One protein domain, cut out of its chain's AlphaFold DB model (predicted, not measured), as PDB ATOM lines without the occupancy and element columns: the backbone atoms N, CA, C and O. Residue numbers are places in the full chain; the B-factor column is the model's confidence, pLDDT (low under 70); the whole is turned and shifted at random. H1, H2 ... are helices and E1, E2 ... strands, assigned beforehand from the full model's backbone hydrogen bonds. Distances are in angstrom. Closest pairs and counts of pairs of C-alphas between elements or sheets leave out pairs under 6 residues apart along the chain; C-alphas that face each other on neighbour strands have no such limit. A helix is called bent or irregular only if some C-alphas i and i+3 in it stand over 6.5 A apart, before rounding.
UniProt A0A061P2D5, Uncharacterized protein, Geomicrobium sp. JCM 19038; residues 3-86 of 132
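This is residues 3 to 86 of the 132 residues of an uncharacterized protein of Geomicrobium sp. JCM 19038 (UniProt A0A061P2D5). Two lobes sit at the ends of an elongated whole: a twisted sheet of three strands with H1 over one face and the other face bare, and a helical hairpin of H2 and H3 with the short strand E1 beside it. The chain passes between the lobes twice, at residues 11 to 12 and 53 to 56. The printed part has 84 residues with four named strands and three named helices, in the order E1 E2 E3 H1 E4 H2 H3; the sheet order is E3 E2 E4, antiparallel, and the class is mixed, helices and strands. It is loose, with a radius of gyration of the C-alphas of 14.9 A and spans of 41 by 22 by 19 A.

Start at E1, residues 8 to 10, which pairs with no named strand; residues 3 to 4 form a short antiparallel pairing with its residues 8 to 9. E1 runs on into E2, residues 13 to 19, at 72 degrees. E2 and E3, residues 22 to 28, form an antiparallel hairpin; look at N 24 and O 17, 2.8 A apart. Next comes H1, residues 32 to 41, then E4, residues 45 to 52, antiparallel to E2 with N 14 and O 51 at 2.8 A. E4 bends by 55 degrees at residue 48. E3, H1 and E4 make a split strand-helix-strand unit, two strands running the same way with E2 between them, and its crossover is right-handed. H1 is on the sheet at a height over the sheet of 9.5 A, over E2 and E4, and runs along the strands, at 0 degrees to E4 on the local plane; its closest C-alphas to E4 are those of Glu 39 and Phe 45, 5.2 A. H2, residues 57 to 66, and H3, residues 71 to 83, form a helical hairpin at a shallow tilt of 26 degrees, opposite ways. They touch through residues 77 to 82 of H3 alone, closest at the C-alphas of Gln 59 and Val 81, 5.3 A. The closest C-alphas of E1 and H2 are Trp 8 and Leu 63, 7.0 A. H1 and H2 are apart. Each O i to N i+4 pair is within hydrogen-bond range in H1 and H2, and 7 of 9 in H3.

Find C-alpha 8 at (16.677, -46.511, -27.627), where E1 begins its 7.1 A. E2 spans 17.9 A, E3 17.4 A, H1 14.5 A, E4 20.6 A and H2 14.7 A. Find C-alpha 45 at (39.676, -32.434, -37.964), where E4 begins. H3 spans 18.9 A to C-alpha 83 at (27.644, -58.551, -27.171); it is irregular, with C-alphas 72 and 75 at 8.1 A.

The two C-alphas farthest apart are those of Glu 43 and His 65, 42.1 A. The printed part has no cut, and the six links between named elements are tight. The mean pLDDT of the printed part is 91.0, and no printed residue is under 70.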
ATOM      1  N   TYR A   3      21.782 -44.664 -29.155       90.62
ATOM      2  CA  TYR A   3      21.463 -43.360 -28.575       90.62
ATOM      3  C   TYR A   3      20.019 -43.341 -28.062       90.62
ATOM      4  O   TYR A   3      19.183 -44.144 -28.496       90.62
ATOM      5  N   TYR A   4      19.720 -42.433 -27.130       89.06
ATOM      6  CA  TYR A   4      18.386 -42.277 -26.559       89.06
ATOM      7  C   TYR A   4      17.669 -41.073 -27.178       89.06
ATOM      8  O   TYR A   4      18.056 -39.924 -26.987       89.06
ATOM      9  N   TYR A   5      16.592 -41.326 -27.924       86.31
ATOM     10  CA  TYR A   5      15.704 -40.280 -28.432       86.31
ATOM     11  C   TYR A   5      14.267 -40.794 -28.483       86.31
ATOM     12  O   TYR A   5      13.847 -41.460 -29.440       86.31
ATOM     13  N   ARG A   6      13.505 -40.481 -27.423       84.25
ATOM     14  CA  ARG A   6      12.163 -41.042 -27.176       84.25
ATOM     15  C   ARG A   6      12.177 -42.581 -27.214       84.25
ATOM     16  O   ARG A   6      11.302 -43.196 -27.821       84.25
ATOM     17  N   GLY A   7      13.206 -43.173 -26.608       87.12
ATOM     18  CA  GLY A   7      13.519 -44.601 -26.660       87.12
ATOM     19  C   GLY A   7      14.875 -44.878 -27.309       87.12
ATOM     20  O   GLY A   7      15.447 -44.016 -27.983       87.12
ATOM     21  N   TRP A   8      15.382 -46.090 -27.096       91.81
ATOM     22  CA  TRP A   8      16.677 -46.511 -27.627       91.81
ATOM     23  C   TRP A   8      16.643 -46.727 -29.139       91.81
ATOM     24  O   TRP A   8      15.692 -47.296 -29.685       91.81
ATOM     25  N   ARG A   9      17.695 -46.262 -29.815       91.31
ATOM     26  CA  ARG A   9      17.876 -46.347 -31.268       91.31
ATOM     27  C   ARG A   9      19.319 -46.699 -31.608       91.31
ATOM     28  O   ARG A   9      20.231 -46.346 -30.868       91.31
ATOM     29  N   LEU A  10      19.517 -47.372 -32.738       91.50
ATOM     30  CA  LEU A  10      20.841 -47.618 -33.307       91.50
ATOM     31  C   LEU A  10      21.336 -46.363 -34.028       91.50
ATOM     32  O   LEU A  10      20.551 -45.689 -34.698       91.50
ATOM     33  N   MET A  11      22.620 -46.046 -33.879       92.81
ATOM     34  CA  MET A  11      23.238 -44.916 -34.570       92.81
ATOM     35  C   MET A  11      23.202 -45.145 -36.092       92.81
ATOM     36  O   MET A  11      23.624 -46.191 -36.556       92.81
ATOM     37  N   PRO A  12      22.692 -44.207 -36.897       91.44
ATOM     38  CA  PRO A  12      22.507 -44.418 -38.333       91.44
ATOM     39  C   PRO A  12      23.817 -44.556 -39.113       91.44
ATOM     40  O   PRO A  12      23.818 -45.180 -40.172       91.44
ATOM     41  N   HIS A  13      24.919 -43.986 -38.618       93.06
ATOM     42  CA  HIS A  13      26.142 -43.845 -39.399       93.06
ATOM     43  C   HIS A  13      27.369 -44.377 -38.661       93.06
ATOM     44  O   HIS A  13      27.483 -44.259 -37.442       93.06
ATOM     45  N   ILE A  14      28.318 -44.923 -39.419       93.94
ATOM     46  CA  ILE A  14      29.701 -45.139 -38.997       93.94
ATOM     47  C   ILE A  14      30.551 -44.065 -39.663       93.94
ATOM     48  O   ILE A  14      30.640 -44.011 -40.891       93.94
ATOM     49  N   VAL A  15      31.186 -43.232 -38.847       94.25
ATOM     50  CA  VAL A  15      32.001 -42.104 -39.300       94.25
ATOM     51  C   VAL A  15      33.466 -42.444 -39.085       94.25
ATOM     52  O   VAL A  15      33.849 -42.971 -38.036       94.25
ATOM     53  N   ARG A  16      34.286 -42.161 -40.094       95.19
ATOM     54  CA  ARG A  16      35.745 -42.202 -40.023       95.19
ATOM     55  C   ARG A  16      36.279 -40.799 -40.224       95.19
ATOM     56  O   ARG A  16      35.946 -40.151 -41.215       95.19
ATOM     57  N   TYR A  17      37.116 -40.352 -39.309       94.62
ATOM     58  CA  TYR A  17      37.728 -39.032 -39.356       94.62
ATOM     59  C   TYR A  17      39.119 -39.078 -38.732       94.62
ATOM     60  O   TYR A  17      39.435 -40.019 -38.002       94.62
ATOM     61  N   LYS A  18      39.958 -38.087 -39.024       95.19
ATOM     62  CA  LYS A  18      41.165 -37.830 -38.237       95.19
ATOM     63  C   LYS A  18      40.914 -36.692 -37.279       95.19
ATOM     64  O   LYS A  18      40.330 -35.687 -37.668       95.19
ATOM     65  N   ASP A  19      41.407 -36.851 -36.067       92.12
ATOM     66  CA  ASP A  19      41.475 -35.796 -35.069       92.12
ATOM     67  C   ASP A  19      42.917 -35.703 -34.577       92.12
ATOM     68  O   ASP A  19      43.506 -36.705 -34.174       92.12
ATOM     69  N   HIS A  20      43.540 -34.532 -34.719       92.62
ATOM     70  CA  HIS A  20      44.956 -34.323 -34.389       92.62
ATOM     71  C   HIS A  20      45.921 -35.349 -35.033       92.62
ATOM     72  O   HIS A  20      47.001 -35.628 -34.512       92.62
ATOM     73  N   GLY A  21      45.556 -35.883 -36.204       90.81
ATOM     74  CA  GLY A  21      46.335 -36.887 -36.935       90.81
ATOM     75  C   GLY A  21      46.057 -38.344 -36.542       90.81
ATOM     76  O   GLY A  21      46.580 -39.240 -37.203       90.81
ATOM     77  N   GLU A  22      45.219 -38.599 -35.536       93.88
ATOM     78  CA  GLU A  22      44.768 -39.942 -35.167       93.88
ATOM     79  C   GLU A  22      43.489 -40.309 -35.920       93.88
ATOM     80  O   GLU A  22      42.513 -39.564 -35.896       93.88
ATOM     81  N   GLU A  23      43.475 -41.461 -36.598       94.81
ATOM     82  CA  GLU A  23      42.274 -41.952 -37.279       94.81
ATOM     83  C   GLU A  23      41.314 -42.605 -36.276       94.81
ATOM     84  O   GLU A  23      41.626 -43.624 -35.657       94.81
ATOM     85  N   ILE A  24      40.113 -42.041 -36.174       94.25
ATOM     86  CA  ILE A  24      39.032 -42.513 -35.318       94.25
ATOM     87  C   ILE A  24      37.918 -43.074 -36.201       94.25
ATOM     88  O   ILE A  24      37.554 -42.508 -37.234       94.25
ATOM     89  N   LYS A  25      37.360 -44.212 -35.782       94.06
ATOM     90  CA  LYS A  25      36.195 -44.838 -36.405       94.06
ATOM     91  C   LYS A  25      35.162 -45.155 -35.342       94.06
ATOM     92  O   LYS A  25      35.387 -46.037 -34.515       94.06
ATOM     93  N   GLU A  26      34.004 -44.513 -35.416       91.81
ATOM     94  CA  GLU A  26      32.950 -44.739 -34.433       91.81
ATOM     95  C   GLU A  26      31.535 -44.500 -34.976       91.81
ATOM     96  O   GLU A  26      31.355 -43.811 -35.985       91.81
ATOM     97  N   PRO A  27      30.509 -45.092 -34.339       91.62
ATOM     98  CA  PRO A  27      29.124 -44.854 -34.706       91.62
ATOM     99  C   PRO A  27      28.673 -43.464 -34.234       91.62
ATOM    100  O   PRO A  27      28.969 -43.065 -33.108       91.62
ATOM    101  N   ARG A  28      27.935 -42.741 -35.078       92.31
ATOM    102  CA  ARG A  28      27.476 -41.365 -34.836       92.31
ATOM    103  C   ARG A  28      26.026 -41.174 -35.283       92.31
ATOM    104  O   ARG A  28      25.523 -41.903 -36.141       92.31
ATOM    105  N   GLN A  29      25.350 -40.203 -34.671       92.56
ATOM    106  CA  GLN A  29      23.962 -39.840 -35.003       92.56
ATOM    107  C   GLN A  29      23.869 -38.611 -35.907       92.56
ATOM    108  O   GLN A  29      22.830 -38.362 -36.515       92.56
ATOM    109  N   GLU A  30      24.941 -37.831 -35.951       91.50
ATOM    110  CA  GLU A  30      25.037 -36.586 -36.682       91.50
ATOM    111  C   GLU A  30      25.101 -36.839 -38.193       91.50
ATOM    112  O   GLU A  30      25.607 -37.863 -38.654       91.50
ATOM    113  N   SER A  31      24.565 -35.899 -38.972       89.50
ATOM    114  CA  SER A  31      24.553 -35.991 -40.430       89.50
ATOM    115  C   SER A  31      25.923 -35.689 -41.030       89.50
ATOM    116  O   SER A  31      26.767 -35.045 -40.410       89.50
ATOM    117  N   GLU A  32      26.120 -36.062 -42.293       89.75
ATOM    118  CA  GLU A  32      27.327 -35.692 -43.034       89.75
ATOM    119  C   GLU A  32      27.586 -34.182 -43.039       89.75
ATOM    120  O   GLU A  32      28.725 -33.754 -42.863       89.75
ATOM    121  N   GLN A  33      26.533 -33.367 -43.153       92.00
ATOM    122  CA  GLN A  33      26.671 -31.912 -43.128       92.00
ATOM    123  C   GLN A  33      27.277 -31.412 -41.813       92.00
ATOM    124  O   GLN A  33      28.125 -30.530 -41.840       92.00
ATOM    125  N   TYR A  34      26.896 -32.001 -40.675       93.31
ATOM    126  CA  TYR A  34      27.474 -31.633 -39.382       93.31
ATOM    127  C   TYR A  34      28.995 -31.834 -39.368       93.31
ATOM    128  O   TYR A  34      29.722 -30.967 -38.893       93.31
ATOM    129  N   PHE A  35      29.483 -32.950 -39.916       92.31
ATOM    130  CA  PHE A  35      30.918 -33.233 -39.959       92.31
ATOM    131  C   PHE A  35      31.667 -32.342 -40.948       92.31
ATOM    132  O   PHE A  35      32.777 -31.920 -40.644       92.31
ATOM    133  N   ARG A  36      31.051 -32.005 -42.087       91.38
ATOM    134  CA  ARG A  36      31.617 -31.039 -43.042       91.38
ATOM    135  C   ARG A  36      31.733 -29.641 -42.431       91.38
ATOM    136  O   ARG A  36      32.776 -29.010 -42.548       91.38
ATOM    137  N   ASP A  37      30.705 -29.197 -41.710       94.38
ATOM    138  CA  ASP A  37      30.728 -27.917 -40.991       94.38
ATOM    139  C   ASP A  37      31.770 -27.920 -39.855       94.38
ATOM    140  O   ASP A  37      32.317 -26.875 -39.501       94.38
ATOM    141  N   PHE A  38      32.027 -29.083 -39.246       93.19
ATOM    142  CA  PHE A  38      33.033 -29.238 -38.197       93.19
ATOM    143  C   PHE A  38      34.457 -29.181 -38.770       93.19
ATOM    144  O   PHE A  38      35.280 -28.431 -38.255       93.19
ATOM    145  N   GLU A  39      34.722 -29.888 -39.868       93.12
ATOM    146  CA  GLU A  39      35.985 -29.828 -40.617       93.12
ATOM    147  C   GLU A  39      36.336 -28.396 -41.054       93.12
ATOM    148  O   GLU A  39      37.465 -27.951 -40.873       93.12
ATOM    149  N   GLU A  40      35.357 -27.620 -41.536       93.12
ATOM    150  CA  GLU A  40      35.582 -26.218 -41.928       93.12
ATOM    151  C   GLU A  40      35.985 -25.324 -40.740       93.12
ATOM    152  O   GLU A  40      36.714 -24.342 -40.900       93.12
ATOM    153  N   ARG A  41      35.516 -25.647 -39.530       94.06
ATOM    154  CA  ARG A  41      35.765 -24.849 -38.319       94.06
ATOM    155  C   ARG A  41      37.039 -25.239 -37.581       94.06
ATOM    156  O   ARG A  41      37.548 -24.421 -36.813       94.06
ATOM    157  N   TRP A  42      37.528 -26.460 -37.769       92.69
ATOM    158  CA  TRP A  42      38.600 -27.034 -36.963       92.69
ATOM    159  C   TRP A  42      39.676 -27.660 -37.852       92.69
ATOM    160  O   TRP A  42      39.522 -28.772 -38.336       92.69
ATOM    161  N   GLU A  43      40.818 -26.979 -37.996       90.62
ATOM    162  CA  GLU A  43      41.929 -27.405 -38.875       90.62
ATOM    163  C   GLU A  43      42.536 -28.780 -38.531       90.62
ATOM    164  O   GLU A  43      43.228 -29.377 -39.352       90.62
ATOM    165  N   HIS A  44      42.330 -29.270 -37.307       91.44
ATOM    166  CA  HIS A  44      42.840 -30.566 -36.850       91.44
ATOM    167  C   HIS A  44      41.889 -31.732 -37.143       91.44
ATOM    168  O   HIS A  44      42.265 -32.881 -36.896       91.44
ATOM    169  N   PHE A  45      40.683 -31.443 -37.631       94.81
ATOM    170  CA  PHE A  45      39.676 -32.434 -37.964       94.81
ATOM    171  C   PHE A  45      39.626 -32.635 -39.479       94.81
ATOM    172  O   PHE A  45      39.488 -31.674 -40.226       94.81
ATOM    173  N   GLU A  46      39.701 -33.884 -39.930       93.94
ATOM    174  CA  GLU A  46      39.580 -34.257 -41.346       93.94
ATOM    175  C   GLU A  46      38.534 -35.367 -41.478       93.94
ATOM    176  O   GLU A  46      38.702 -36.456 -40.917       93.94
ATOM    177  N   LEU A  47      37.453 -35.127 -42.220       93.38
ATOM    178  CA  LEU A  47      36.441 -36.146 -42.481       93.38
ATOM    179  C   LEU A  47      36.942 -37.102 -43.569       93.38
ATOM    180  O   LEU A  47      37.136 -36.711 -44.717       93.38
ATOM    181  N   ILE A  48      37.091 -38.385 -43.237       94.12
ATOM    182  CA  ILE A  48      37.531 -39.395 -44.207       94.12
ATOM    183  C   ILE A  48      36.330 -39.987 -44.947       94.12
ATOM    184  O   ILE A  48      36.354 -40.109 -46.171       94.12
ATOM    185  N   ASP A  49      35.317 -40.447 -44.208       94.00
ATOM    186  CA  ASP A  49      34.244 -41.277 -44.761       94.00
ATOM    187  C   ASP A  49      33.043 -41.357 -43.810       94.00
ATOM    188  O   ASP A  49      33.205 -41.401 -42.588       94.00
ATOM    189  N   ILE A  50      31.838 -41.436 -44.375       94.69
ATOM    190  CA  ILE A  50      30.594 -41.687 -43.645       94.69
ATOM    191  C   ILE A  50      29.829 -42.754 -44.401       94.69
ATOM    192  O   ILE A  50      29.546 -42.611 -45.591       94.69
ATOM    193  N   LYS A  51      29.471 -43.823 -43.697       93.31
ATOM    194  CA  LYS A  51      28.636 -44.889 -44.247       93.31
ATOM    195  C   LYS A  51      27.466 -45.159 -43.335       93.31
ATOM    196  O   LYS A  51      27.556 -44.938 -42.128       93.31
ATOM    197  N   ASP A  52      26.409 -45.711 -43.906       90.94
ATOM    198  CA  ASP A  52      25.326 -46.271 -43.114       90.94
ATOM    199  C   ASP A  52      25.853 -47.410 -42.242       90.94
ATOM    200  O   ASP A  52      26.677 -48.231 -42.665       90.94
ATOM    201  N   ALA A  53      25.416 -47.415 -40.989       90.44
ATOM    202  CA  ALA A  53      25.781 -48.447 -40.046       90.44
ATOM    203  C   ALA A  53      25.016 -49.733 -40.364       90.44
ATOM    204  O   ALA A  53      23.787 -49.768 -40.337       90.44
ATOM    205  N   ASP A  54      25.769 -50.791 -40.655       89.81
ATOM    206  CA  ASP A  54      25.224 -52.127 -40.852       89.81
ATOM    207  C   ASP A  54      25.203 -52.865 -39.509       89.81
ATOM    208  O   ASP A  54      26.246 -53.104 -38.891       89.81
ATOM    209  N   TYR A  55      23.998 -53.177 -39.039       90.69
ATOM    210  CA  TYR A  55      23.758 -53.879 -37.784       90.69
ATOM    211  C   TYR A  55      23.146 -55.237 -38.061       90.69
ATOM    212  O   TYR A  55      22.294 -55.390 -38.933       90.69
ATOM    213  N   THR A  56      23.535 -56.228 -37.268       92.44
ATOM    214  CA  THR A  56      22.985 -57.572 -37.430       92.44
ATOM    215  C   THR A  56      21.519 -57.620 -36.998       92.44
ATOM    216  O   THR A  56      21.100 -56.911 -36.079       92.44
ATOM    217  N   ASP A  57      20.742 -58.525 -37.598       91.50
ATOM    218  CA  ASP A  57      19.351 -58.784 -37.190       91.50
ATOM    219  C   ASP A  57      19.229 -59.052 -35.685       91.50
ATOM    220  O   ASP A  57      18.251 -58.672 -35.041       91.50
ATOM    221  N   GLU A  58      20.240 -59.698 -35.112       90.06
ATOM    222  CA  GLU A  58      20.298 -60.013 -33.694       90.06
ATOM    223  C   GLU A  58      20.486 -58.754 -32.832       90.06
ATOM    224  O   GLU A  58      19.793 -58.593 -31.826       90.06
ATOM    225  N   GLN A  59      21.343 -57.817 -33.247       91.06
ATOM    226  CA  GLN A  59      21.484 -56.513 -32.585       91.06
ATOM    227  C   GLN A  59      20.170 -55.721 -32.641       91.06
ATOM    228  O   GLN A  59      19.728 -55.180 -31.625       91.06
ATOM    229  N   CYS A  60      19.495 -55.718 -33.792       91.94
ATOM    230  CA  CYS A  60      18.191 -55.074 -33.958       91.94
ATOM    231  C   CYS A  60      17.120 -55.688 -33.038       91.94
ATOM    232  O   CYS A  60      16.389 -54.962 -32.363       91.94
ATOM    233  N   ARG A  61      17.050 -57.023 -32.949       91.00
ATOM    234  CA  ARG A  61      16.116 -57.727 -32.048       91.00
ATOM    235  C   ARG A  61      16.386 -57.419 -30.579       91.00
ATOM    236  O   ARG A  61      15.446 -57.152 -29.831       91.00
ATOM    237  N   ARG A  62      17.655 -57.435 -30.166       91.75
ATOM    238  CA  ARG A  62      18.053 -57.098 -28.792       91.75
ATOM    239  C   ARG A  62      17.652 -55.678 -28.433       91.75
ATOM    240  O   ARG A  62      17.109 -55.482 -27.351       91.75
ATOM    241  N   LEU A  63      17.846 -54.719 -29.343       92.00
ATOM    242  CA  LEU A  63      17.432 -53.334 -29.125       92.00
ATOM    243  C   LEU A  63      15.918 -53.223 -28.882       92.00
ATOM    244  O   LEU A  63      15.492 -52.516 -27.971       92.00
ATOM    245  N   GLU A  64      15.094 -53.934 -29.653       90.31
ATOM    246  CA  GLU A  64      13.638 -53.885 -29.470       90.31
ATOM    247  C   GLU A  64      13.194 -54.432 -28.105       90.31
ATOM    248  O   GLU A  64      12.260 -53.901 -27.500       90.31
ATOM    249  N   HIS A  65      13.905 -55.416 -27.548       87.62
ATOM    250  CA  HIS A  65      13.625 -55.905 -26.194       87.62
ATOM    251  C   HIS A  65      13.894 -54.872 -25.098       87.62
ATOM    252  O   HIS A  65      13.256 -54.932 -24.053       87.62
ATOM    253  N   VAL A  66      14.810 -53.931 -25.319       88.94
ATOM    254  CA  VAL A  66      15.287 -52.976 -24.300       88.94
ATOM    255  C   VAL A  66      14.828 -51.543 -24.559       88.94
ATOM    256  O   VAL A  66      15.049 -50.661 -23.738       88.94
ATOM    257  N   LYS A  67      14.127 -51.296 -25.668       88.06
ATOM    258  CA  LYS A  67      13.706 -49.965 -26.133       88.06
ATOM    259  C   LYS A  67      12.875 -49.162 -25.133       88.06
ATOM    260  O   LYS A  67      12.897 -47.934 -25.165       88.06
ATOM    261  N   HIS A  68      12.148 -49.859 -24.267       84.81
ATOM    262  CA  HIS A  68      11.286 -49.284 -23.238       84.81
ATOM    263  C   HIS A  68      12.030 -48.945 -21.937       84.81
ATOM    264  O   HIS A  68      11.436 -48.346 -21.041       84.81
ATOM    265  N   LEU A  69      13.304 -49.328 -21.812       88.00
ATOM    266  CA  LEU A  69      14.088 -49.066 -20.614       88.00
ATOM    267  C   LEU A  69      14.520 -47.591 -20.529       88.00
ATOM    268  O   LEU A  69      14.777 -46.961 -21.561       88.00
ATOM    269  N   PRO A  70      14.632 -47.035 -19.310       87.25
ATOM    270  CA  PRO A  70      15.109 -45.670 -19.092       87.25
ATOM    271  C   PRO A  70      16.526 -45.395 -19.619       87.25
ATOM    272  O   PRO A  70      17.361 -46.296 -19.689       87.25
ATOM    273  N   GLU A  71      16.811 -44.122 -19.908       89.00
ATOM    274  CA  GLU A  71      18.097 -43.644 -20.442       89.00
ATOM    275  C   GLU A  71      19.298 -43.923 -19.519       89.00
ATOM    276  O   GLU A  71      20.392 -44.222 -19.993       89.00
ATOM    277  N   HIS A  72      19.104 -43.884 -18.196       86.38
ATOM    278  CA  HIS A  72      20.197 -44.027 -17.222       86.38
ATOM    279  C   HIS A  72      20.873 -45.406 -17.227       86.38
ATOM    280  O   HIS A  72      21.932 -45.572 -16.627       86.38
ATOM    281  N   TYR A  73      20.309 -46.378 -17.944       85.75
ATOM    282  CA  TYR A  73      20.894 -47.702 -18.153       85.75
ATOM    283  C   TYR A  73      21.681 -47.838 -19.464       85.75
ATOM    284  O   TYR A  73      22.019 -48.952 -19.858       85.75
ATOM    285  N   GLY A  74      21.987 -46.729 -20.144       86.38
ATOM    286  CA  GLY A  74      22.575 -46.748 -21.485       86.38
ATOM    287  C   GLY A  74      23.814 -47.620 -21.649       86.38
ATOM    288  O   GLY A  74      23.874 -48.378 -22.610       86.38
ATOM    289  N   HIS A  75      24.747 -47.591 -20.693       86.81
ATOM    290  CA  HIS A  75      25.961 -48.415 -20.758       86.81
ATOM    291  C   HIS A  75      25.644 -49.924 -20.764       86.81
ATOM    292  O   HIS A  75      26.111 -50.647 -21.636       86.81
ATOM    293  N   MET A  76      24.764 -50.387 -19.867       88.88
ATOM    294  CA  MET A  76      24.355 -51.798 -19.796       88.88
ATOM    295  C   MET A  76      23.611 -52.235 -21.058       88.88
ATOM    296  O   MET A  76      23.778 -53.350 -21.548       88.88
ATOM    297  N   ILE A  77      22.760 -51.351 -21.580       89.94
ATOM    298  CA  ILE A  77      21.963 -51.616 -22.776       89.94
ATOM    299  C   ILE A  77      22.867 -51.687 -24.006       89.94
ATOM    300  O   ILE A  77      22.681 -52.563 -24.848       89.94
ATOM    301  N   GLU A  78      23.858 -50.803 -24.109       90.50
ATOM    302  CA  GLU A  78      24.833 -50.825 -25.193       90.50
ATOM    303  C   GLU A  78      25.620 -52.136 -25.211       90.50
ATOM    304  O   GLU A  78      25.693 -52.783 -26.261       90.50
ATOM    305  N   ASP A  79      26.129 -52.565 -24.056       90.50
ATOM    306  CA  ASP A  79      26.871 -53.818 -23.926       90.50
ATOM    307  C   ASP A  79      26.004 -55.028 -24.280       90.50
ATOM    308  O   ASP A  79      26.432 -55.887 -25.061       90.50
ATOM    309  N   TYR A  80      24.754 -55.060 -23.806       91.00
ATOM    310  CA  TYR A  80      23.800 -56.117 -24.135       91.00
ATOM    311  C   TYR A  80      23.480 -56.167 -25.631       91.00
ATOM    312  O   TYR A  80      23.527 -57.232 -26.245       91.00
ATOM    313  N   VAL A  81      23.189 -55.029 -26.264       91.00
ATOM    314  CA  VAL A  81      22.893 -55.000 -27.702       91.00
ATOM    315  C   VAL A  81      24.124 -55.438 -28.498       91.00
ATOM    316  O   VAL A  81      23.996 -56.228 -29.431       91.00
ATOM    317  N   LYS A  82      25.324 -54.995 -28.100       89.62
ATOM    318  CA  LYS A  82      26.577 -55.260 -28.821       89.62
ATOM    319  C   LYS A  82      27.031 -56.710 -28.702       89.62
ATOM    320  O   LYS A  82      27.386 -57.318 -29.709       89.62
ATOM    321  N   THR A  83      27.039 -57.246 -27.487       87.94
ATOM    322  CA  THR A  83      27.644 -58.551 -27.171       87.94
ATOM    323  C   THR A  83      26.604 -59.637 -26.917       87.94
ATOM    324  O   THR A  83      26.841 -60.799 -27.232       87.94
ATOM    325  N   GLY A  84      25.416 -59.268 -26.438       85.75
ATOM    326  CA  GLY A  84      24.389 -60.207 -25.981       85.75
ATOM    327  C   GLY A  84      24.618 -60.716 -24.565       85.75
ATOM    328  O   GLY A  84      23.895 -61.608 -24.133       85.75
ATOM    329  N   ILE A  85      25.619 -60.181 -23.866       85.56
ATOM    330  CA  ILE A  85      25.961 -60.558 -22.499       85.56
ATOM    331  C   ILE A  85      25.118 -59.714 -21.542       85.56
ATOM    332  O   ILE A  85      24.979 -58.503 -21.726       85.56
ATOM    333  N   PHE A  86      24.528 -60.370 -20.548       86.38
ATOM    334  CA  PHE A  86      23.844 -59.697 -19.451       86.38
ATOM    335  C   PHE A  86      24.867 -59.208 -18.414       86.38
ATOM    336  O   PHE A  86      25.914 -59.839 -18.255       86.38
TER     337      PHE A  86